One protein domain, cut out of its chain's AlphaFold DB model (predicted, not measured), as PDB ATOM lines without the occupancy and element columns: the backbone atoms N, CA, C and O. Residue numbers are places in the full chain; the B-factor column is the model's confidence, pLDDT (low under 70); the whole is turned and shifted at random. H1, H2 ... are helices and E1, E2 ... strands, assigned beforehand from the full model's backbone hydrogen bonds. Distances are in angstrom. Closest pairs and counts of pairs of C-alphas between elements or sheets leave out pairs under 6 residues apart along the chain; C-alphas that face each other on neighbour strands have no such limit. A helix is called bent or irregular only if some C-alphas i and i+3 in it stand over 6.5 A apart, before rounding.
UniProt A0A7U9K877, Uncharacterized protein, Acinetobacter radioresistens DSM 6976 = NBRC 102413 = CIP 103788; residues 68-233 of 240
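What this domain is: This is residues 68 to 233 of the 240 residues of an uncharacterized protein of Acinetobacter radioresistens DSM 6976 = NBRC 102413 = CIP 103788 (UniProt A0A7U9K877). H1, H2, H3, H4a and H5 form an up-and-down bundle, each helix running against the one before it, with a small hairpin of strands E1 and E2 at one end and H6 packed on H5. The 166 printed residues include two named strands, antiparallel, then seven named helices; the class is mostly helix. The whole is compact, with a radius of gyration of the C-alphas of 15.5 A, spanning 45 by 39 by 27 A.

How they stand to each other: Start at the hairpin E1, residues 68 to 72, and E2, residues 77 to 81: N 70 and O 79, 2.9 A apart, are within hydrogen-bond range. Next, H1, residues 85 to 103, and H2, residues 115 to 131, form a helical hairpin; their closest C-alphas are Val 102 and Glu 117, 5.5 A. H3, residues 136 to 148, touches H2, the next helical hairpin, at Cys 125 and Gly 138, closest C-alphas 4.8 A apart. H4, residues 152 to 173, assigned as one helix by its hydrogen bonds, is bent: C-alphas 161 and 164 are 6.7 A apart, and arms H4a, to 161, and H4b, from 164, stand at a steep tilt of 42 degrees. H3 and H4a are a helical hairpin, closest C-alphas Val 143 and Ala 158, 4.9 A. H5, residues 187 to 205, is the hub; it is irregular, only just, with C-alphas 188 and 191 7.0 A apart. It touches H3 at C-alphas Ala 140 and Leu 195, the closest, 4.1 A. H6, residues 209 to 222, and H5 form a helical hairpin, closest C-alphas Val 200 and Ala 212, 4.7 A. H7, residues 230 to 233, touches H6, closest C-alphas Ala 216 and Phe 230, 5.3 A. Every O i to N i+4 pair is within hydrogen-bond range in H1, H2, H3, H4a, H4b and H6, and 13 of 15 in H5; H7 is too short.

Where its parts are: Find C-alpha 68 at (38.164, 22.224, 7.692), where E1 begins. H1 runs 25.8 A, H2 24.6 A and H5 28.0 A; H7 ends at C-alpha 233, (18.648, 39.597, -1.336).

The domain as a whole: The farthest C-alphas, Pro 74 and Lys 153, are 45.7 A apart. The printed part has no cut; H1 to H2 and H4 to H5 are long links. Look for pLDDT under 70 at residues 105 to 108.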
ATOM      1  N   LYS A  68      38.153  21.966   6.243       94.31
ATOM      2  CA  LYS A  68      38.164  22.224   7.692       94.31
ATOM      3  C   LYS A  68      38.244  23.721   7.999       94.31
ATOM      4  O   LYS A  68      38.358  24.544   7.095       94.31
ATOM      5  N   ILE A  69      38.202  24.061   9.288       95.81
ATOM      6  CA  ILE A  69      38.431  25.423   9.784       95.81
ATOM      7  C   ILE A  69      39.812  25.521  10.432       95.81
ATOM      8  O   ILE A  69      40.122  24.780  11.369       95.81
ATOM      9  N   SER A  70      40.607  26.491   9.986       94.56
ATOM     10  CA  SER A  70      41.814  26.953  10.671       94.56
ATOM     11  C   SER A  70      41.537  28.248  11.433       94.56
ATOM     12  O   SER A  70      40.797  29.111  10.965       94.56
ATOM     13  N   LEU A  71      42.139  28.388  12.616       95.00
ATOM     14  CA  LEU A  71      41.973  29.550  13.491       95.00
ATOM     15  C   LEU A  71      43.272  30.358  13.575       95.00
ATOM     16  O   LEU A  71      44.307  29.838  13.997       95.00
ATOM     17  N   TYR A  72      43.193  31.646  13.257       91.38
ATOM     18  CA  TYR A  72      44.314  32.584  13.249       91.38
ATOM     19  C   TYR A  72      44.180  33.547  14.431       91.38
ATOM     20  O   TYR A  72      43.325  34.431  14.460       91.38
ATOM     21  N   LYS A  73      44.998  33.308  15.463       83.88
ATOM     22  CA  LYS A  73      44.902  33.966  16.780       83.88
ATOM     23  C   LYS A  73      45.137  35.480  16.788       83.88
ATOM     24  O   LYS A  73      44.409  36.140  17.523       83.88
ATOM     25  N   PRO A  74      46.140  36.040  16.083       81.44
ATOM     26  CA  PRO A  74      46.422  37.472  16.195       81.44
ATOM     27  C   PRO A  74      45.263  38.339  15.687       81.44
ATOM     28  O   PRO A  74      45.011  39.410  16.234       81.44
ATOM     29  N   GLU A  75      44.529  37.849  14.692       85.94
ATOM     30  CA  GLU A  75      43.439  38.561  14.033       85.94
ATOM     31  C   GLU A  75      42.044  38.058  14.443       85.94
ATOM     32  O   GLU A  75      41.047  38.657  14.051       85.94
ATOM     33  N   LEU A  76      41.962  36.974  15.229       92.88
ATOM     34  CA  LEU A  76      40.715  36.276  15.578       92.88
ATOM     35  C   LEU A  76      39.899  35.865  14.336       92.88
ATOM     36  O   LEU A  76      38.670  35.922  14.311       92.88
ATOM     37  N   ILE A  77      40.594  35.434  13.283       94.25
ATOM     38  CA  ILE A  77      39.984  35.049  12.008       94.25
ATOM     39  C   ILE A  77      39.866  33.527  11.938       94.25
ATOM     40  O   ILE A  77      40.806  32.803  12.268       94.25
ATOM     41  N   ALA A  78      38.709  33.046  11.499       96.50
ATOM     42  CA  ALA A  78      38.534  31.674  11.044       96.50
ATOM     43  C   ALA A  78      38.618  31.626   9.512       96.50
ATOM     44  O   ALA A  78      38.069  32.501   8.833       96.50
ATOM     45  N   GLU A  79      39.284  30.607   8.974       96.62
ATOM     46  CA  GLU A  79      39.396  30.393   7.530       96.62
ATOM     47  C   GLU A  79      39.071  28.953   7.150       96.62
ATOM     48  O   GLU A  79      39.431  28.019   7.869       96.62
ATOM     49  N   PHE A  80      38.427  28.777   5.997       96.56
ATOM     50  CA  PHE A  80      38.340  27.470   5.358       96.56
ATOM     51  C   PHE A  80      39.715  27.037   4.859       96.56
ATOM     52  O   PHE A  80      40.378  27.764   4.128       96.56
ATOM     53  N   THR A  81      40.141  25.835   5.225       94.44
ATOM     54  CA  THR A  81      41.400  25.248   4.764       94.44
ATOM     55  C   THR A  81      41.197  23.793   4.374       94.44
ATOM     56  O   THR A  81      40.123  23.221   4.567       94.44
ATOM     57  N   VAL A  82      42.233  23.197   3.796       91.88
ATOM     58  CA  VAL A  82      42.246  21.810   3.327       91.88
ATOM     59  C   VAL A  82      43.497  21.112   3.858       91.88
ATOM     60  O   VAL A  82      44.386  21.757   4.417       91.88
ATOM     61  N   ASP A  83      43.575  19.790   3.737       86.94
ATOM     62  CA  ASP A  83      44.799  19.062   4.099       86.94
ATOM     63  C   ASP A  83      45.865  19.126   2.997       86.94
ATOM     64  O   ASP A  83      47.056  19.144   3.302       86.94
ATOM     65  N   ASP A  84      45.441  19.155   1.731       87.19
ATOM     66  CA  ASP A  84      46.311  19.141   0.552       87.19
ATOM     67  C   ASP A  84      46.227  20.480  -0.197       87.19
ATOM     68  O   ASP A  84      45.485  20.641  -1.169       87.19
ATOM     69  N   GLU A  85      46.967  21.472   0.305       88.00
ATOM     70  CA  GLU A  85      47.018  22.818  -0.283       88.00
ATOM     71  C   GLU A  85      47.606  22.816  -1.702       88.00
ATOM     72  O   GLU A  85      47.188  23.617  -2.533       88.00
ATOM     73  N   GLU A  86      48.526  21.895  -2.013       88.12
ATOM     74  CA  GLU A  86      49.111  21.765  -3.354       88.12
ATOM     75  C   GLU A  86      48.051  21.301  -4.359       88.12
ATOM     76  O   GLU A  86      47.889  21.897  -5.425       88.12
ATOM     77  N   SER A  87      47.267  20.279  -4.005       87.19
ATOM     78  CA  SER A  87      46.150  19.836  -4.841       87.19
ATOM     79  C   SER A  87      45.107  20.935  -5.032       87.19
ATOM     80  O   SER A  87      44.588  21.070  -6.139       87.19
ATOM     81  N   LEU A  88      44.805  21.716  -3.988       91.06
ATOM     82  CA  LEU A  88      43.877  22.844  -4.085       91.06
ATOM     83  C   LEU A  88      44.427  23.961  -4.985       91.06
ATOM     84  O   LEU A  88      43.672  24.524  -5.777       91.06
ATOM     85  N   SER A  89      45.729  24.253  -4.905       90.56
ATOM     86  CA  SER A  89      46.395  25.230  -5.775       90.56
ATOM     87  C   SER A  89      46.264  24.836  -7.243       90.56
ATOM     88  O   SER A  89      45.847  25.655  -8.053       90.56
ATOM     89  N   ASN A  90      46.507  23.564  -7.576       90.31
ATOM     90  CA  ASN A  90      46.422  23.074  -8.955       90.31
ATOM     91  C   ASN A  90      45.021  23.263  -9.564       90.31
ATOM     92  O   ASN A  90      44.892  23.741 -10.688       90.31
ATOM     93  N   VAL A  91      43.956  22.916  -8.828       91.81
ATOM     94  CA  VAL A  91      42.581  23.113  -9.327       91.81
ATOM     95  C   VAL A  91      42.163  24.585  -9.343       91.81
ATOM     96  O   VAL A  91      41.295  24.959 -10.127       91.81
ATOM     97  N   THR A  92      42.777  25.420  -8.502       93.19
ATOM     98  CA  THR A  92      42.566  26.873  -8.516       93.19
ATOM     99  C   THR A  92      43.194  27.492  -9.760       93.19
ATOM    100  O   THR A  92      42.516  28.232 -10.464       93.19
ATOM    101  N   GLU A  93      44.433  27.124 -10.095       92.81
ATOM    102  CA  GLU A  93      45.112  27.576 -11.316       92.81
ATOM    103  C   GLU A  93      44.346  27.159 -12.581       92.81
ATOM    104  O   GLU A  93      44.111  27.985 -13.458       92.81
ATOM    105  N   GLU A  94      43.868  25.913 -12.655       92.88
ATOM    106  CA  GLU A  94      43.070  25.438 -13.797       92.88
ATOM    107  C   GLU A  94      41.713  26.167 -13.913       92.88
ATOM    108  O   GLU A  94      41.230  26.446 -15.021       92.88
ATOM    109  N   LEU A  95      41.091  26.521 -12.781       94.44
ATOM    110  CA  LEU A  95      39.895  27.363 -12.782       94.44
ATOM    111  C   LEU A  95      40.217  28.779 -13.272       94.44
ATOM    112  O   LEU A  95      39.478  29.299 -14.106       94.44
ATOM    113  N   ASP A  96      41.308  29.381 -12.805       92.31
ATOM    114  CA  ASP A  96      41.743  30.720 -13.214       92.31
ATOM    115  C   ASP A  96      42.075  30.777 -14.712       92.31
ATOM    116  O   ASP A  96      41.685  31.727 -15.392       92.31
ATOM    117  N   GLU A  97      42.713  29.744 -15.267       91.00
ATOM    118  CA  GLU A  97      42.934  29.608 -16.712       91.00
ATOM    119  C   GLU A  97      41.611  29.522 -17.482       91.00
ATOM    120  O   GLU A  97      41.430  30.202 -18.496       91.00
ATOM    121  N   THR A  98      40.656  28.726 -16.983       92.38
ATOM    122  CA  THR A  98      39.316  28.621 -17.577       92.38
ATOM    123  C   THR A  98      38.603  29.972 -17.552       92.38
ATOM    124  O   THR A  98      38.039  30.391 -18.562       92.38
ATOM    125  N   LEU A  99      38.636  30.676 -16.418       90.31
ATOM    126  CA  LEU A  99      38.041  32.001 -16.265       90.31
ATOM    127  C   LEU A  99      38.722  33.023 -17.177       90.31
ATOM    128  O   LEU A  99      38.030  33.796 -17.830       90.31
ATOM    129  N   GLY A 100      40.050  32.993 -17.298       88.44
ATOM    130  CA  GLY A 100      40.796  33.839 -18.228       88.44
ATOM    131  C   GLY A 100      40.423  33.590 -19.691       88.44
ATOM    132  O   GLY A 100      40.371  34.534 -20.479       88.44
ATOM    133  N   LEU A 101      40.103  32.343 -20.049       87.44
ATOM    134  CA  LEU A 101      39.635  31.982 -21.385       87.44
ATOM    135  C   LEU A 101      38.232  32.531 -21.680       87.44
ATOM    136  O   LEU A 101      38.022  33.051 -22.773       87.44
ATOM    137  N   VAL A 102      37.286  32.402 -20.741       86.56
ATOM    138  CA  VAL A 102      35.872  32.759 -20.981       86.56
ATOM    139  C   VAL A 102      35.536  34.216 -20.648       86.56
ATOM    140  O   VAL A 102      34.712  34.811 -21.325       86.56
ATOM    141  N   LEU A 103      36.178  34.830 -19.650       80.19
ATOM    142  CA  LEU A 103      35.942  36.234 -19.274       80.19
ATOM    143  C   LEU A 103      36.937  37.201 -19.938       80.19
ATOM    144  O   LEU A 103      36.674  38.405 -20.024       80.19
ATOM    145  N   GLY A 104      38.100  36.734 -20.399       72.50
ATOM    146  CA  GLY A 104      39.151  37.612 -20.916       72.50
ATOM    147  C   GLY A 104      39.584  38.677 -19.893       72.50
ATOM    148  O   GLY A 104      40.024  38.353 -18.795       72.50
ATOM    149  N   LEU A 105      39.466  39.966 -20.257       53.75
ATOM    150  CA  LEU A 105      39.751  41.128 -19.385       53.75
ATOM    151  C   LEU A 105      38.510  41.664 -18.643       53.75
ATOM    152  O   LEU A 105      38.581  42.727 -18.018       53.75
ATOM    153  N   THR A 106      37.351  41.020 -18.786       48.78
ATOM    154  CA  THR A 106      36.089  41.540 -18.249       48.78
ATOM    155  C   THR A 106      35.940  41.280 -16.753       48.78
ATOM    156  O   THR A 106      36.641  40.472 -16.142       48.78
ATOM    157  N   THR A 107      35.050  42.053 -16.133       55.44
ATOM    158  CA  THR A 107      34.660  41.904 -14.730       55.44
ATOM    159  C   THR A 107      34.091  40.506 -14.491       55.44
ATOM    160  O   THR A 107      33.419  39.985 -15.369       55.44
ATOM    161  N   GLY A 108      34.305  39.919 -13.307       68.81
ATOM    162  CA  GLY A 108      33.807  38.583 -12.928       68.81
ATOM    163  C   GLY A 108      32.278  38.447 -12.789       68.81
ATOM    164  O   GLY A 108      31.807  37.774 -11.876       68.81
ATOM    165  N   ASP A 109      31.515  39.119 -13.649       83.62
ATOM    166  CA  ASP A 109      30.070  39.010 -13.803       83.62
ATOM    167  C   ASP A 109      29.762  37.919 -14.834       83.62
ATOM    168  O   ASP A 109      29.991  38.083 -16.028       83.62
ATOM    169  N   LEU A 110      29.247  36.783 -14.366       89.50
ATOM    170  CA  LEU A 110      28.968  35.638 -15.231       89.50
ATOM    171  C   LEU A 110      27.777  35.865 -16.173       89.50
ATOM    172  O   LEU A 110      27.610  35.093 -17.112       89.50
ATOM    173  N   THR A 111      26.953  36.897 -15.954       86.56
ATOM    174  CA  THR A 111      25.798  37.197 -16.820       86.56
ATOM    175  C   THR A 111      26.198  37.806 -18.164       86.56
ATOM    176  O   THR A 111      25.377  37.881 -19.075       86.56
ATOM    177  N   THR A 112      27.462  38.212 -18.320       87.38
ATOM    178  CA  THR A 112      27.983  38.717 -19.595       87.38
ATOM    179  C   THR A 112      28.467  37.609 -20.528       87.38
ATOM    180  O   THR A 112      28.791  37.908 -21.675       87.38
ATOM    181  N   LEU A 113      28.555  36.369 -20.036       89.44
ATOM    182  CA  LEU A 113      29.003  35.206 -20.798       89.44
ATOM    183  C   LEU A 113      27.881  34.654 -21.679       89.44
ATOM    184  O   LEU A 113      26.713  34.636 -21.283       89.44
ATOM    185  N   ASP A 114      28.236  34.146 -22.856       90.62
ATOM    186  CA  ASP A 114      27.297  33.434 -23.715       90.62
ATOM    187  C   ASP A 114      27.061  31.971 -23.276       90.62
ATOM    188  O   ASP A 114      27.723  31.424 -22.390       90.62
ATOM    189  N   ASP A 115      26.076  31.309 -23.894       90.50
ATOM    190  CA  ASP A 115      25.695  29.927 -23.558       90.50
ATOM    191  C   ASP A 115      26.862  28.923 -23.738       90.50
ATOM    192  O   ASP A 115      26.907  27.906 -23.039       90.50
ATOM    193  N   ALA A 116      27.795  29.169 -24.669       90.88
ATOM    194  CA  ALA A 116      28.935  28.290 -24.929       90.88
ATOM    195  C   ALA A 116      30.053  28.504 -23.900       90.88
ATOM    196  O   ALA A 116      30.609  27.531 -23.385       90.88
ATOM    197  N   GLU A 117      30.338  29.757 -23.556       92.88
ATOM    198  CA  GLU A 117      31.274  30.151 -22.502       92.88
ATOM    199  C   GLU A 117      30.824  29.628 -21.132       92.88
ATOM    200  O   GLU A 117      31.608  29.008 -20.404       92.88
ATOM    201  N   LEU A 118      29.534  29.775 -20.812       93.06
ATOM    202  CA  LEU A 118      28.940  29.204 -19.604       93.06
ATOM    203  C   LEU A 118      29.061  27.678 -19.584       93.06
ATOM    204  O   LEU A 118      29.368  27.104 -18.542       93.06
ATOM    205  N   GLU A 119      28.852  26.995 -20.713       92.81
ATOM    206  CA  GLU A 119      28.993  25.537 -20.768       92.81
ATOM    207  C   GLU A 119      30.445  25.083 -20.550       92.81
ATOM    208  O   GLU A 119      30.657  24.099 -19.839       92.81
ATOM    209  N   ILE A 120      31.444  25.808 -21.069       93.00
ATOM    210  CA  ILE A 120      32.865  25.540 -20.780       93.00
ATOM    211  C   ILE A 120      33.116  25.635 -19.272       93.00
ATOM    212  O   ILE A 120      33.599  24.674 -18.667       93.00
ATOM    213  N   LEU A 121      32.710  26.745 -18.646       94.69
ATOM    214  CA  LEU A 121      32.887  26.955 -17.209       94.69
ATOM    215  C   LEU A 121      32.180  25.869 -16.381       94.69
ATOM    216  O   LEU A 121      32.755  25.340 -15.426       94.69
ATOM    217  N   LEU A 122      30.961  25.481 -16.768       94.75
ATOM    218  CA  LEU A 122      30.202  24.413 -16.115       94.75
ATOM    219  C   LEU A 122      30.929  23.067 -16.164       94.75
ATOM    220  O   LEU A 122      30.924  22.338 -15.170       94.75
ATOM    221  N   GLN A 123      31.509  22.698 -17.308       93.62
ATOM    222  CA  GLN A 123      32.218  21.425 -17.454       93.62
ATOM    223  C   GLN A 123      33.537  21.420 -16.681       93.62
ATOM    224  O   GLN A 123      33.809  20.439 -15.983       93.62
ATOM    225  N   SER A 124      34.297  22.518 -16.717       95.12
ATOM    226  CA  SER A 124      35.514  22.658 -15.914       95.12
ATOM    227  C   SER A 124      35.202  22.548 -14.425       95.12
ATOM    228  O   SER A 124      35.750  21.684 -13.747       95.12
ATOM    229  N   CYS A 125      34.234  23.312 -13.906       96.56
ATOM    230  CA  CYS A 125      33.906  23.264 -12.479       96.56
ATOM    231  C   CYS A 125      33.428  21.873 -12.024       96.56
ATOM    232  O   CYS A 125      33.789  21.418 -10.937       96.56
ATOM    233  N   LYS A 126      32.662  21.153 -12.858       95.19
ATOM    234  CA  LYS A 126      32.268  19.753 -12.603       95.19
ATOM    235  C   LYS A 126      33.469  18.816 -12.511       95.19
ATOM    236  O   LYS A 126      33.486  17.921 -11.669       95.19
ATOM    237  N   ALA A 127      34.444  18.978 -13.403       92.75
ATOM    238  CA  ALA A 127      35.644  18.155 -13.416       92.75
ATOM    239  C   ALA A 127      36.515  18.448 -12.187       92.75
ATOM    240  O   ALA A 127      36.870  17.523 -11.460       92.75
ATOM    241  N   LEU A 128      36.762  19.725 -11.901       93.12
ATOM    242  CA  LEU A 128      37.590  20.177 -10.784       93.12
ATOM    243  C   LEU A 128      37.015  19.760  -9.427       93.12
ATOM    244  O   LEU A 128      37.727  19.183  -8.610       93.12
ATOM    245  N   THR A 129      35.710  19.938  -9.208       95.12
ATOM    246  CA  THR A 129      35.045  19.507  -7.960       95.12
ATOM    247  C   THR A 129      34.979  17.986  -7.799       95.12
ATOM    248  O   THR A 129      34.837  17.476  -6.693       95.12
ATOM    249  N   LYS A 130      35.124  17.224  -8.889       91.50
ATOM    250  CA  LYS A 130      35.287  15.768  -8.818       91.50
ATOM    251  C   LYS A 130      36.708  15.363  -8.418       91.50
ATOM    252  O   LYS A 130      36.872  14.315  -7.792       91.50
ATOM    253  N   ILE A 131      37.719  16.142  -8.802       89.19
ATOM    254  CA  ILE A 131      39.118  15.921  -8.405       89.19
ATOM    255  C   ILE A 131      39.294  16.307  -6.930       89.19
ATOM    256  O   ILE A 131      39.808  15.502  -6.154       89.19
ATOM    257  N   ASN A 132      38.781  17.480  -6.547       92.06
ATOM    258  CA  ASN A 132      38.822  18.031  -5.195       92.06
ATOM    259  C   ASN A 132      37.405  18.400  -4.720       92.06
ATOM    260  O   ASN A 132      36.959  19.529  -4.935       92.06
ATOM    261  N   PRO A 133      36.681  17.478  -4.059       94.12
ATOM    262  CA  PRO A 133      35.370  17.764  -3.468       94.12
ATOM    263  C   PRO A 133      35.378  18.879  -2.414       94.12
ATOM    264  O   PRO A 133      34.341  19.462  -2.136       94.12
ATOM    265  N   GLU A 134      36.526  19.203  -1.821       93.38
ATOM    266  CA  GLU A 134      36.706  20.344  -0.913       93.38
ATOM    267  C   GLU A 134      36.785  21.705  -1.632       93.38
ATOM    268  O   GLU A 134      36.794  22.747  -0.974       93.38
ATOM    269  N   PHE A 135      36.858  21.731  -2.970       95.81
ATOM    270  CA  PHE A 135      37.099  22.948  -3.744       95.81
ATOM    271  C   PHE A 135      35.847  23.829  -3.850       95.81
ATOM    272  O   PHE A 135      35.129  23.835  -4.854       95.81
ATOM    273  N   LEU A 136      35.598  24.610  -2.797       97.31
ATOM    274  CA  LEU A 136      34.448  25.512  -2.695       97.31
ATOM    275  C   LEU A 136      34.340  26.490  -3.873       97.31
ATOM    276  O   LEU A 136      33.222  26.833  -4.256       97.31
ATOM    277  N   ASP A 137      35.458  26.929  -4.461       96.69
ATOM    278  CA  ASP A 137      35.402  27.920  -5.542       96.69
ATOM    279  C   ASP A 137      34.900  27.329  -6.858       96.69
ATOM    280  O   ASP A 137      34.132  27.972  -7.577       96.69
ATOM    281  N   GLY A 138      35.220  26.058  -7.115       97.00
ATOM    282  CA  GLY A 138      34.617  25.298  -8.204       97.00
ATOM    283  C   GLY A 138      33.097  25.205  -8.050       97.00
ATOM    284  O   GLY A 138      32.365  25.452  -9.005       97.00
ATOM    285  N   TYR A 139      32.588  24.931  -6.843       98.12
ATOM    286  CA  TYR A 139      31.138  24.922  -6.601       98.12
ATOM    287  C   TYR A 139      30.511  26.310  -6.738       98.12
ATOM    288  O   TYR A 139      29.436  26.437  -7.325       98.12
ATOM    289  N   ALA A 140      31.170  27.354  -6.233       97.50
ATOM    290  CA  ALA A 140      30.672  28.721  -6.315       97.50
ATOM    291  C   ALA A 140      30.477  29.167  -7.773       97.50
ATOM    292  O   ALA A 140      29.412  29.694  -8.110       97.50
ATOM    293  N   HIS A 141      31.459  28.902  -8.640       96.62
ATOM    294  CA  HIS A 141      31.381  29.215 -10.069       96.62
ATOM    295  C   HIS A 141      30.443  28.278 -10.830       96.62
ATOM    296  O   HIS A 141      29.712  28.744 -11.699       96.62
ATOM    297  N   TRP A 142      30.372  26.992 -10.469       97.00
ATOM    298  CA  TRP A 142      29.403  26.067 -11.061       97.00
ATOM    299  C   TRP A 142      27.967  26.545 -10.819       97.00
ATOM    300  O   TRP A 142      27.192  26.714 -11.762       97.00
ATOM    301  N   VAL A 143      27.607  26.803  -9.561       97.19
ATOM    302  CA  VAL A 143      26.274  27.306  -9.201       97.19
ATOM    303  C   VAL A 143      26.034  28.662  -9.866       97.19
ATOM    304  O   VAL A 143      24.975  28.859 -10.454       97.19
ATOM    305  N   GLY A 144      27.023  29.561  -9.853       95.25
ATOM    306  CA  GLY A 144      26.931  30.863 -10.515       95.25
ATOM    307  C   GLY A 144      26.618  30.759 -12.009       95.25
ATOM    308  O   GLY A 144      25.690  31.408 -12.480       95.25
ATOM    309  N   ALA A 145      27.319  29.890 -12.739       94.88
ATOM    310  CA  ALA A 145      27.103  29.683 -14.170       94.88
ATOM    311  C   ALA A 145      25.723  29.073 -14.480       94.88
ATOM    312  O   ALA A 145      25.091  29.436 -15.470       94.88
ATOM    313  N   LEU A 146      25.214  28.175 -13.623       95.44
ATOM    314  CA  LEU A 146      23.853  27.640 -13.764       95.44
ATOM    315  C   LEU A 146      22.786  28.729 -13.598       95.44
ATOM    316  O   LEU A 146      21.767  28.688 -14.285       95.44
ATOM    317  N   ILE A 147      23.014  29.685 -12.694       93.94
ATOM    318  CA  ILE A 147      22.100  30.805 -12.456       93.94
ATOM    319  C   ILE A 147      22.187  31.851 -13.561       93.94
ATOM    320  O   ILE A 147      21.146  32.273 -14.054       93.94
ATOM    321  N   ALA A 148      23.394  32.191 -14.018       91.88
ATOM    322  CA  ALA A 148      23.605  33.131 -15.120       91.88
ATOM    323  C   ALA A 148      22.932  32.688 -16.431       91.88
ATOM    324  O   ALA A 148      22.581  33.520 -17.258       91.88
ATOM    325  N   ARG A 149      22.700  31.382 -16.612       89.00
ATOM    326  CA  ARG A 149      22.013  30.848 -17.794       89.00
ATOM    327  C   ARG A 149      20.489  31.065 -17.792       89.00
ATOM    328  O   ARG A 149      19.841  30.731 -18.782       89.00
ATOM    329  N   GLU A 150      19.910  31.544 -16.685       74.88
ATOM    330  CA  GLU A 150      18.490  31.927 -16.519       74.88
ATOM    331  C   GLU A 150      17.453  30.867 -16.963       74.88
ATOM    332  O   GLU A 150      16.317  31.158 -17.339       74.88
ATOM    333  N   LYS A 151      17.806  29.577 -16.899       70.06
ATOM    334  CA  LYS A 151      16.896  28.467 -17.221       70.06
ATOM    335  C   LYS A 151      16.401  27.817 -15.928       70.06
ATOM    336  O   LYS A 151      17.187  27.294 -15.144       70.06
ATOM    337  N   ASN A 152      15.078  27.714 -15.749       71.81
ATOM    338  CA  ASN A 152      14.445  27.072 -14.576       71.81
ATOM    339  C   ASN A 152      15.010  25.677 -14.226       71.81
ATOM    340  O   ASN A 152      15.059  25.281 -13.059       71.81
ATOM    341  N   LYS A 153      15.421  24.895 -15.234       77.44
ATOM    342  CA  LYS A 153      16.040  23.573 -15.035       77.44
ATOM    343  C   LYS A 153      17.434  23.674 -14.402       77.44
ATOM    344  O   LYS A 153      17.804  22.823 -13.590       77.44
ATOM    345  N   ASP A 154      18.183  24.710 -14.744       89.06
ATOM    346  CA  ASP A 154      19.529  24.936 -14.234       89.06
ATOM    347  C   ASP A 154      19.496  25.469 -12.810       89.06
ATOM    348  O   ASP A 154      20.264  24.982 -11.992       89.06
ATOM    349  N   ALA A 155      18.520  26.311 -12.457       91.81
ATOM    350  CA  ALA A 155      18.297  26.723 -11.071       91.81
ATOM    351  C   ALA A 155      18.027  25.528 -10.136       91.81
ATOM    352  O   ALA A 155      18.616  25.416  -9.063       91.81
ATOM    353  N   ARG A 156      17.206  24.555 -10.564       93.50
ATOM    354  CA  ARG A 156      16.998  23.310  -9.793       93.50
ATOM    355  C   ARG A 156      18.282  22.498  -9.653       93.50
ATOM    356  O   ARG A 156      18.531  21.928  -8.594       93.50
ATOM    357  N   THR A 157      19.088  22.451 -10.710       95.06
ATOM    358  CA  THR A 157      20.397  21.783 -10.686       95.06
ATOM    359  C   THR A 157      21.359  22.508  -9.745       95.06
ATOM    360  O   THR A 157      22.069  21.859  -8.986       95.06
ATOM    361  N   ALA A 158      21.328  23.841  -9.733       96.44
ATOM    362  CA  ALA A 158      22.143  24.683  -8.871       96.44
ATOM    363  C   ALA A 158      21.833  24.403  -7.398       96.44
ATOM    364  O   ALA A 158      22.749  24.136  -6.627       96.44
ATOM    365  N   VAL A 159      20.546  24.330  -7.034       96.75
ATOM    366  CA  VAL A 159      20.127  23.936  -5.680       96.75
ATOM    367  C   VAL A 159      20.597  22.525  -5.326       96.75
ATOM    368  O   VAL A 159      21.142  22.323  -4.243       96.75
ATOM    369  N   ALA A 160      20.429  21.558  -6.233       95.56
ATOM    370  CA  ALA A 160      20.808  20.165  -5.987       95.56
ATOM    371  C   ALA A 160      22.320  19.968  -5.783       95.56
ATOM    372  O   ALA A 160      22.722  19.088  -5.028       95.56
ATOM    373  N   VAL A 161      23.148  20.772  -6.454       95.62
ATOM    374  CA  VAL A 161      24.613  20.697  -6.360       95.62
ATOM    375  C   VAL A 161      25.146  21.540  -5.202       95.62
ATOM    376  O   VAL A 161      26.006  21.078  -4.458       95.62
ATOM    377  N   GLY A 162      24.655  22.769  -5.043       97.12
ATOM    378  CA  GLY A 162      25.224  23.741  -4.113       97.12
ATOM    379  C   GLY A 162      24.738  23.605  -2.673       97.12
ATOM    380  O   GLY A 162      25.527  23.835  -1.759       97.12
ATOM    381  N   MET A 163      23.480  23.209  -2.438       97.06
ATOM    382  CA  MET A 163      22.940  23.146  -1.071       97.06
ATOM    383  C   MET A 163      23.679  22.138  -0.174       97.06
ATOM    384  O   MET A 163      24.076  22.538   0.916       97.06
ATOM    385  N   PRO A 164      23.961  20.889  -0.606       96.31
ATOM    386  CA  PRO A 164      24.675  19.932   0.246       96.31
ATOM    387  C   PRO A 164      26.073  20.422   0.647       96.31
ATOM    388  O   PRO A 164      26.514  20.217   1.776       96.31
ATOM    389  N   VAL A 165      26.759  21.111  -0.272       97.12
ATOM    390  CA  VAL A 165      28.075  21.719  -0.028       97.12
ATOM    391  C   VAL A 165      27.957  22.864   0.977       97.12
ATOM    392  O   VAL A 165      28.714  22.947   1.941       97.12
ATOM    393  N   LEU A 166      26.977  23.743   0.786       97.50
ATOM    394  CA  LEU A 166      26.749  24.873   1.674       97.50
ATOM    395  C   LEU A 166      26.372  24.423   3.096       97.50
ATOM    396  O   LEU A 166      26.875  24.976   4.074       97.50
ATOM    397  N   GLU A 167      25.523  23.404   3.224       96.12
ATOM    398  CA  GLU A 167      25.138  22.806   4.506       96.12
ATOM    399  C   GLU A 167      26.341  22.195   5.231       96.12
ATOM    400  O   GLU A 167      26.547  22.476   6.412       96.12
ATOM    401  N   ALA A 168      27.182  21.433   4.529       94.69
ATOM    402  CA  ALA A 168      28.400  20.874   5.108       94.69
ATOM    403  C   ALA A 168      29.397  21.970   5.540       94.69
ATOM    404  O   ALA A 168      29.992  21.873   6.615       94.69
ATOM    405  N   ALA A 169      29.524  23.061   4.779       96.44
ATOM    406  CA  ALA A 169      30.321  24.218   5.187       96.44
ATOM    407  C   ALA A 169      29.749  24.915   6.437       96.44
ATOM    408  O   ALA A 169      30.509  25.351   7.302       96.44
ATOM    409  N   PHE A 170      28.422  24.985   6.589       96.56
ATOM    410  CA  PHE A 170      27.807  25.518   7.807       96.56
ATOM    411  C   PHE A 170      28.084  24.662   9.045       96.56
ATOM    412  O   PHE A 170      28.340  25.228  10.103       96.56
ATOM    413  N   VAL A 171      28.102  23.332   8.917       95.31
ATOM    414  CA  VAL A 171      28.487  22.439  10.026       95.31
ATOM    415  C   VAL A 171      29.901  22.757  10.519       95.31
ATOM    416  O   VAL A 171      30.149  22.770  11.721       95.31
ATOM    417  N   LEU A 172      30.824  23.067   9.604       95.12
ATOM    418  CA  LEU A 172      32.176  23.496   9.959       95.12
ATOM    419  C   LEU A 172      32.181  24.866  10.651       95.12
ATOM    420  O   LEU A 172      32.876  25.043  11.652       95.12
ATOM    421  N   ILE A 173      31.384  25.821  10.169       95.62
ATOM    422  CA  ILE A 173      31.248  27.151  10.785       95.62
ATOM    423  C   ILE A 173      30.737  27.059  12.225       95.62
ATOM    424  O   ILE A 173      31.216  27.799  13.081       95.62
ATOM    425  N   ASP A 174      29.837  26.122  12.529       93.81
ATOM    426  CA  ASP A 174      29.315  25.920  13.887       93.81
ATOM    427  C   ASP A 174      30.404  25.476  14.892       93.81
ATOM    428  O   ASP A 174      30.202  25.554  16.106       93.81
ATOM    429  N   THR A 175      31.581  25.054  14.410       93.25
ATOM    430  CA  THR A 175      32.749  24.727  15.247       93.25
ATOM    431  C   THR A 175      33.622  25.938  15.598       93.25
ATOM    432  O   THR A 175      34.507  25.830  16.452       93.25
ATOM    433  N   ILE A 176      33.389  27.098  14.971       94.06
ATOM    434  CA  ILE A 176      34.172  28.317  15.193       94.06
ATOM    435  C   ILE A 176      33.901  28.853  16.612       94.06
ATOM    436  O   ILE A 176      32.743  29.079  16.978       94.06
ATOM    437  N   PRO A 177      34.937  29.098  17.440       93.69
ATOM    438  CA  PRO A 177      34.735  29.698  18.755       93.69
ATOM    439  C   PRO A 177      34.166  31.118  18.636       93.69
ATOM    440  O   PRO A 177      34.536  31.854  17.731       93.69
ATOM    441  N   LYS A 178      33.328  31.537  19.594       90.75
ATOM    442  CA  LYS A 178      32.575  32.812  19.540       90.75
ATOM    443  C   LYS A 178      33.416  34.075  19.331       90.75
ATOM    444  O   LYS A 178      32.893  35.060  18.826       90.75
ATOM    445  N   ASP A 179      34.674  34.049  19.758       92.31
ATOM    446  CA  ASP A 179      35.582  35.193  19.646       92.31
ATOM    447  C   ASP A 179      36.206  35.306  18.247       92.31
ATOM    448  O   ASP A 179      36.809  36.326  17.929       92.31
ATOM    449  N   TYR A 180      36.068  34.265  17.421       94.50
ATOM    450  CA  TYR A 180      36.541  34.233  16.047       94.50
ATOM    451  C   TYR A 180      35.409  34.563  15.090       94.50
ATOM    452  O   TYR A 180      34.246  34.227  15.320       94.50
ATOM    453  N   TYR A 181      35.766  35.179  13.973       92.31
ATOM    454  CA  TYR A 181      34.812  35.510  12.930       92.31
ATOM    455  C   TYR A 181      35.297  35.035  11.564       92.31
ATOM    456  O   TYR A 181      36.484  35.087  11.227       92.31
ATOM    457  N   LEU A 182      34.339  34.586  10.758       94.75
ATOM    458  CA  LEU A 182      34.544  34.278   9.354       94.75
ATOM    459  C   LEU A 182      34.370  35.580   8.562       94.75
ATOM    460  O   LEU A 182      33.256  36.084   8.431       94.75
ATOM    461  N   ASN A 183      35.459  36.158   8.058       90.88
ATOM    462  CA  ASN A 183      35.375  37.384   7.258       90.88
ATOM    463  C   ASN A 183      35.525  37.120   5.763       90.88
ATOM    464  O   ASN A 183      36.236  36.209   5.347       90.88
ATOM    465  N   TYR A 184      34.892  37.981   4.969       93.25
ATOM    466  CA  TYR A 184      34.971  37.957   3.510       93.25
ATOM    467  C   TYR A 184      36.334  38.408   2.951       93.25
ATOM    468  O   TYR A 184      36.696  38.077   1.823       93.25
ATOM    469  N   TYR A 185      37.099  39.203   3.704       91.38
ATOM    470  CA  TYR A 185      38.356  39.763   3.204       91.38
ATOM    471  C   TYR A 185      39.452  38.706   3.039       91.38
ATOM    472  O   TYR A 185      40.241  38.822   2.097       91.38
ATOM    473  N   SER A 186      39.440  37.667   3.877       93.38
ATOM    474  CA  SER A 186      40.248  36.465   3.717       93.38
ATOM    475  C   SER A 186      39.881  35.744   2.423       93.38
ATOM    476  O   SER A 186      38.724  35.382   2.197       93.38
ATOM    477  N   LEU A 187      40.885  35.541   1.565       92.88
ATOM    478  CA  LEU A 187      40.718  34.907   0.256       92.88
ATOM    479  C   LEU A 187      40.126  33.503   0.377       92.88
ATOM    480  O   LEU A 187      39.222  33.168  -0.383       92.88
ATOM    481  N   ALA A 188      40.562  32.744   1.382       94.88
ATOM    482  CA  ALA A 188      40.105  31.385   1.642       94.88
ATOM    483  C   ALA A 188      38.591  31.293   1.917       94.88
ATOM    484  O   ALA A 188      37.955  30.282   1.625       94.88
ATOM    485  N   ASN A 189      37.981  32.371   2.417       97.06
ATOM    486  CA  ASN A 189      36.557  32.404   2.745       97.06
ATOM    487  C   ASN A 189      35.668  32.879   1.591       97.06
ATOM    488  O   ASN A 189      34.469  32.591   1.580       97.06
ATOM    489  N   ARG A 190      36.215  33.620   0.618       95.62
ATOM    490  CA  ARG A 190      35.424  34.202  -0.484       95.62
ATOM    491  C   ARG A 190      34.607  33.170  -1.263       95.62
ATOM    492  O   ARG A 190      33.444  33.477  -1.538       95.62
ATOM    493  N   PRO A 191      35.135  31.970  -1.575       96.62
ATOM    494  CA  PRO A 191      34.360  30.933  -2.249       96.62
ATOM    495  C   PRO A 191      33.071  30.551  -1.520       96.62
ATOM    496  O   PRO A 191      32.012  30.485  -2.140       96.62
ATOM    497  N   PHE A 192      33.124  30.383  -0.194       97.88
ATOM    498  CA  PHE A 192      31.943  30.083   0.620       97.88
ATOM    499  C   PHE A 192      30.890  31.191   0.515       97.88
ATOM    500  O   PHE A 192      29.715  30.922   0.263       97.88
ATOM    501  N   PHE A 193      31.311  32.450   0.653       97.75
ATOM    502  CA  PHE A 193      30.408  33.594   0.546       97.75
ATOM    503  C   PHE A 193      29.775  33.716  -0.847       97.75
ATOM    504  O   PHE A 193      28.577  33.977  -0.954       97.75
ATOM    505  N   ARG A 194      30.558  33.495  -1.910       96.38
ATOM    506  CA  ARG A 194      30.076  33.503  -3.299       96.38
ATOM    507  C   ARG A 194      29.080  32.368  -3.546       96.38
ATOM    508  O   ARG A 194      28.021  32.609  -4.120       96.38
ATOM    509  N   LEU A 195      29.378  31.161  -3.061       97.88
ATOM    510  CA  LEU A 195      28.464  30.023  -3.132       97.88
ATOM    511  C   LEU A 195      27.145  30.334  -2.416       97.88
ATOM    512  O   LEU A 195      26.085  30.163  -3.009       97.88
ATOM    513  N   ALA A 196      27.198  30.834  -1.181       98.31
ATOM    514  CA  ALA A 196      26.003  31.187  -0.418       98.31
ATOM    515  C   ALA A 196      25.157  32.254  -1.131       98.31
ATOM    516  O   ALA A 196      23.937  32.129  -1.190       98.31
ATOM    517  N   HIS A 197      25.789  33.270  -1.724       97.25
ATOM    518  CA  HIS A 197      25.097  34.292  -2.510       97.25
ATOM    519  C   HIS A 197      24.392  33.693  -3.733       97.25
ATOM    520  O   HIS A 197      23.190  33.891  -3.916       97.25
ATOM    521  N   ASN A 198      25.103  32.888  -4.526       96.38
ATOM    522  CA  ASN A 198      24.523  32.205  -5.686       96.38
ATOM    523  C   ASN A 198      23.399  31.239  -5.279       96.38
ATOM    524  O   ASN A 198      22.426  31.080  -6.011       96.38
ATOM    525  N   MET A 199      23.485  30.644  -4.088       98.06
ATOM    526  CA  MET A 199      22.439  29.788  -3.538       98.06
ATOM    527  C   MET A 199      21.164  30.545  -3.167       98.06
ATOM    528  O   MET A 199      20.077  30.027  -3.413       98.06
ATOM    529  N   VAL A 200      21.259  31.768  -2.639       97.81
ATOM    530  CA  VAL A 200      20.073  32.611  -2.404       97.81
ATOM    531  C   VAL A 200      19.346  32.881  -3.725       97.81
ATOM    532  O   VAL A 200      18.135  32.683  -3.821       97.81
ATOM    533  N   LEU A 201      20.091  33.240  -4.773       95.44
ATOM    534  CA  LEU A 201      19.545  33.451  -6.117       95.44
ATOM    535  C   LEU A 201      18.909  32.176  -6.691       95.44
ATOM    536  O   LEU A 201      17.793  32.211  -7.208       95.44
ATOM    537  N   ALA A 202      19.579  31.032  -6.535       95.69
ATOM    538  CA  ALA A 202      19.068  29.738  -6.971       95.69
ATOM    539  C   ALA A 202      17.739  29.369  -6.304       95.69
ATOM    540  O   ALA A 202      16.842  28.849  -6.968       95.69
ATOM    541  N   LEU A 203      17.601  29.647  -5.005       96.88
ATOM    542  CA  LEU A 203      16.376  29.402  -4.248       96.88
ATOM    543  C   LEU A 203      15.226  30.296  -4.728       96.88
ATOM    544  O   LEU A 203      14.126  29.783  -4.944       96.88
ATOM    545  N   TYR A 204      15.479  31.584  -4.979       95.44
ATOM    546  CA  TYR A 204      14.477  32.472  -5.582       95.44
ATOM    547  C   TYR A 204      14.033  31.984  -6.963       95.44
ATOM    548  O   TYR A 204      12.834  31.867  -7.211       95.44
ATOM    549  N   ALA A 205      14.973  31.590  -7.825       92.81
ATOM    550  CA  ALA A 205      14.672  31.084  -9.165       92.81
ATOM    551  C   ALA A 205      13.818  29.796  -9.166       92.81
ATOM    552  O   ALA A 205      13.160  29.478 -10.156       92.81
ATOM    553  N   VAL A 206      13.776  29.045  -8.057       93.75
ATOM    554  CA  VAL A 206      12.891  27.876  -7.894       93.75
ATOM    555  C   VAL A 206      11.687  28.134  -6.977       93.75
ATOM    556  O   VAL A 206      11.024  27.178  -6.572       93.75
ATOM    557  N   ASN A 207      11.365  29.403  -6.700       93.50
ATOM    558  CA  ASN A 207      10.261  29.866  -5.847       93.50
ATOM    559  C   ASN A 207      10.334  29.388  -4.386       93.50
ATOM    560  O   ASN A 207       9.309  29.241  -3.718       93.50
ATOM    561  N   LYS A 208      11.538  29.143  -3.866       95.62
ATOM    562  CA  LYS A 208      11.786  28.828  -2.451       95.62
ATOM    563  C   LYS A 208      12.127  30.102  -1.672       95.62
ATOM    564  O   LYS A 208      13.197  30.213  -1.081       95.62
ATOM    565  N   ASN A 209      11.222  31.077  -1.707       96.12
ATOM    566  CA  ASN A 209      11.486  32.441  -1.232       96.12
ATOM    567  C   ASN A 209      11.807  32.498   0.269       96.12
ATOM    568  O   ASN A 209      12.765  33.163   0.653       96.12
ATOM    569  N   ASP A 210      11.075  31.751   1.100       97.62
ATOM    570  CA  ASP A 210      11.319  31.714   2.548       97.62
ATOM    571  C   ASP A 210      12.701  31.119   2.875       97.62
ATOM    572  O   ASP A 210      13.411  31.620   3.746       97.62
ATOM    573  N   GLU A 211      13.119  30.073   2.149       98.25
ATOM    574  CA  GLU A 211      14.453  29.473   2.299       98.25
ATOM    575  C   GLU A 211      15.551  30.445   1.838       98.25
ATOM    576  O   GLU A 211      16.594  30.555   2.487       98.25
ATOM    577  N   ALA A 212      15.316  31.170   0.739       98.19
ATOM    578  CA  ALA A 212      16.240  32.167   0.207       98.19
ATOM    579  C   ALA A 212      16.460  33.317   1.202       98.19
ATOM    580  O   ALA A 212      17.605  33.639   1.532       98.19
ATOM    581  N   GLN A 213      15.373  33.879   1.739       98.12
ATOM    582  CA  GLN A 213      15.426  34.929   2.752       98.12
ATOM    583  C   GLN A 213      16.121  34.431   4.025       98.12
ATOM    584  O   GLN A 213      17.027  35.094   4.529       98.12
ATOM    585  N   ALA A 214      15.760  33.242   4.520       98.38
ATOM    586  CA  ALA A 214      16.381  32.666   5.710       98.38
ATOM    587  C   ALA A 214      17.895  32.465   5.532       98.38
ATOM    588  O   ALA A 214      18.671  32.719   6.460       98.38
ATOM    589  N   LEU A 215      18.337  32.049   4.341       98.56
ATOM    590  CA  LEU A 215      19.757  31.934   4.021       98.56
ATOM    591  C   LEU A 215      20.443  33.309   3.987       98.56
ATOM    592  O   LEU A 215      21.507  33.460   4.588       98.56
ATOM    593  N   ALA A 216      19.839  34.319   3.356       98.31
ATOM    594  CA  ALA A 216      20.379  35.680   3.336       98.31
ATOM    595  C   ALA A 216      20.517  36.261   4.758       98.31
ATOM    596  O   ALA A 216      21.576  36.774   5.124       98.31
ATOM    597  N   GLU A 217      19.499  36.100   5.607       98.12
ATOM    598  CA  GLU A 217      19.535  36.511   7.015       98.12
ATOM    599  C   GLU A 217      20.602  35.759   7.819       98.12
ATOM    600  O   GLU A 217      21.297  36.356   8.649       98.12
ATOM    601  N   LYS A 218      20.765  34.451   7.583       97.62
ATOM    602  CA  LYS A 218      21.836  33.658   8.199       97.62
ATOM    603  C   LYS A 218      23.206  34.206   7.800       97.62
ATOM    604  O   LYS A 218      24.059  34.384   8.667       97.62
ATOM    605  N   MET A 219      23.399  34.539   6.528       97.75
ATOM    606  CA  MET A 219      24.656  35.097   6.030       97.75
ATOM    607  C   MET A 219      24.959  36.490   6.591       97.75
ATOM    608  O   MET A 219      26.115  36.765   6.911       97.75
ATOM    609  N   LEU A 220      23.946  37.329   6.833       96.56
ATOM    610  CA  LEU A 220      24.115  38.606   7.539       96.56
ATOM    611  C   LEU A 220      24.556  38.430   9.001       96.56
ATOM    612  O   LEU A 220      25.245  39.294   9.536       96.56
ATOM    613  N   LYS A 221      24.199  37.317   9.653       94.69
ATOM    614  CA  LYS A 221      24.698  36.988  11.002       94.69
ATOM    615  C   LYS A 221      26.142  36.493  10.968       94.69
ATOM    616  O   LYS A 221      26.902  36.817  11.873       94.69
ATOM    617  N   VAL A 222      26.514  35.729   9.936       94.62
ATOM    618  CA  VAL A 222      27.891  35.243   9.739       94.62
ATOM    619  C   VAL A 222      28.840  36.402   9.420       94.62
ATOM    620  O   VAL A 222      29.914  36.486  10.009       94.62
ATOM    621  N   TRP A 223      28.447  37.316   8.526       94.12
ATOM    622  CA  TRP A 223      29.256  38.475   8.138       94.12
ATOM    623  C   TRP A 223      28.417  39.760   8.013       94.12
ATOM    624  O   TRP A 223      27.984  40.118   6.914       94.12
ATOM    625  N   PRO A 224      28.229  40.511   9.116       91.19
ATOM    626  CA  PRO A 224      27.372  41.703   9.140       91.19
ATOM    627  C   PRO A 224      27.814  42.854   8.227       91.19
ATOM    628  O   PRO A 224      26.981  43.641   7.776       91.19
ATOM    629  N   ASN A 225      29.116  42.961   7.928       91.88
ATOM    630  CA  ASN A 225      29.623  43.982   7.004       91.88
ATOM    631  C   ASN A 225      29.103  43.771   5.574       91.88
ATOM    632  O   ASN A 225      29.017  44.737   4.815       91.88
ATOM    633  N   ASP A 226      28.734  42.532   5.224       91.00
ATOM    634  CA  ASP A 226      28.051  42.149   3.989       91.00
ATOM    635  C   ASP A 226      28.592  42.869   2.740       91.00
ATOM    636  O   ASP A 226      27.937  43.684   2.088       91.00
ATOM    637  N   ASN A 227      29.854  42.579   2.429       90.44
ATOM    638  CA  ASN A 227      30.524  43.057   1.217       90.44
ATOM    639  C   ASN A 227      30.026  42.357  -0.056       90.44
ATOM    640  O   ASN A 227      30.397  42.765  -1.151       90.44
ATOM    641  N   VAL A 228      29.229  41.299   0.098       91.25
ATOM    642  CA  VAL A 228      28.757  40.435  -0.988       91.25
ATOM    643  C   VAL A 228      27.392  40.901  -1.492       91.25
ATOM    644  O   VAL A 228      27.126  40.799  -2.681       91.25
ATOM    645  N   GLY A 229      26.553  41.461  -0.611       94.12
ATOM    646  CA  GLY A 229      25.260  42.044  -0.963       94.12
ATOM    647  C   GLY A 229      24.035  41.252  -0.495       94.12
ATOM    648  O   GLY A 229      22.952  41.469  -1.031       94.12
ATOM    649  N   PHE A 230      24.149  40.381   0.513       96.62
ATOM    650  CA  PHE A 230      23.024  39.621   1.078       96.62
ATOM    651  C   PHE A 230      21.868  40.508   1.554       96.62
ATOM    652  O   PHE A 230      20.711  40.110   1.435       96.62
ATOM    653  N   ARG A 231      22.139  41.733   2.029       96.38
ATOM    654  CA  ARG A 231      21.096  42.699   2.418       96.38
ATOM    655  C   ARG A 231      20.160  43.073   1.268       96.38
ATOM    656  O   ARG A 231      19.015  43.435   1.515       96.38
ATOM    657  N   PHE A 232      20.639  42.992   0.027       94.88
ATOM    658  CA  PHE A 232      19.846  43.260  -1.176       94.88
ATOM    659  C   PHE A 232      19.072  42.028  -1.658       94.88
ATOM    660  O   PHE A 232      18.272  42.144  -2.580       94.88
ATOM    661  N   LEU A 233      19.291  40.871  -1.026       95.19
ATOM    662  CA  LEU A 233      18.648  39.597  -1.336       95.19
ATOM    663  C   LEU A 233      17.685  39.130  -0.234       95.19
ATOM    664  O   LEU A 233      17.316  37.959  -0.199       95.19
TER     665      LEU A 233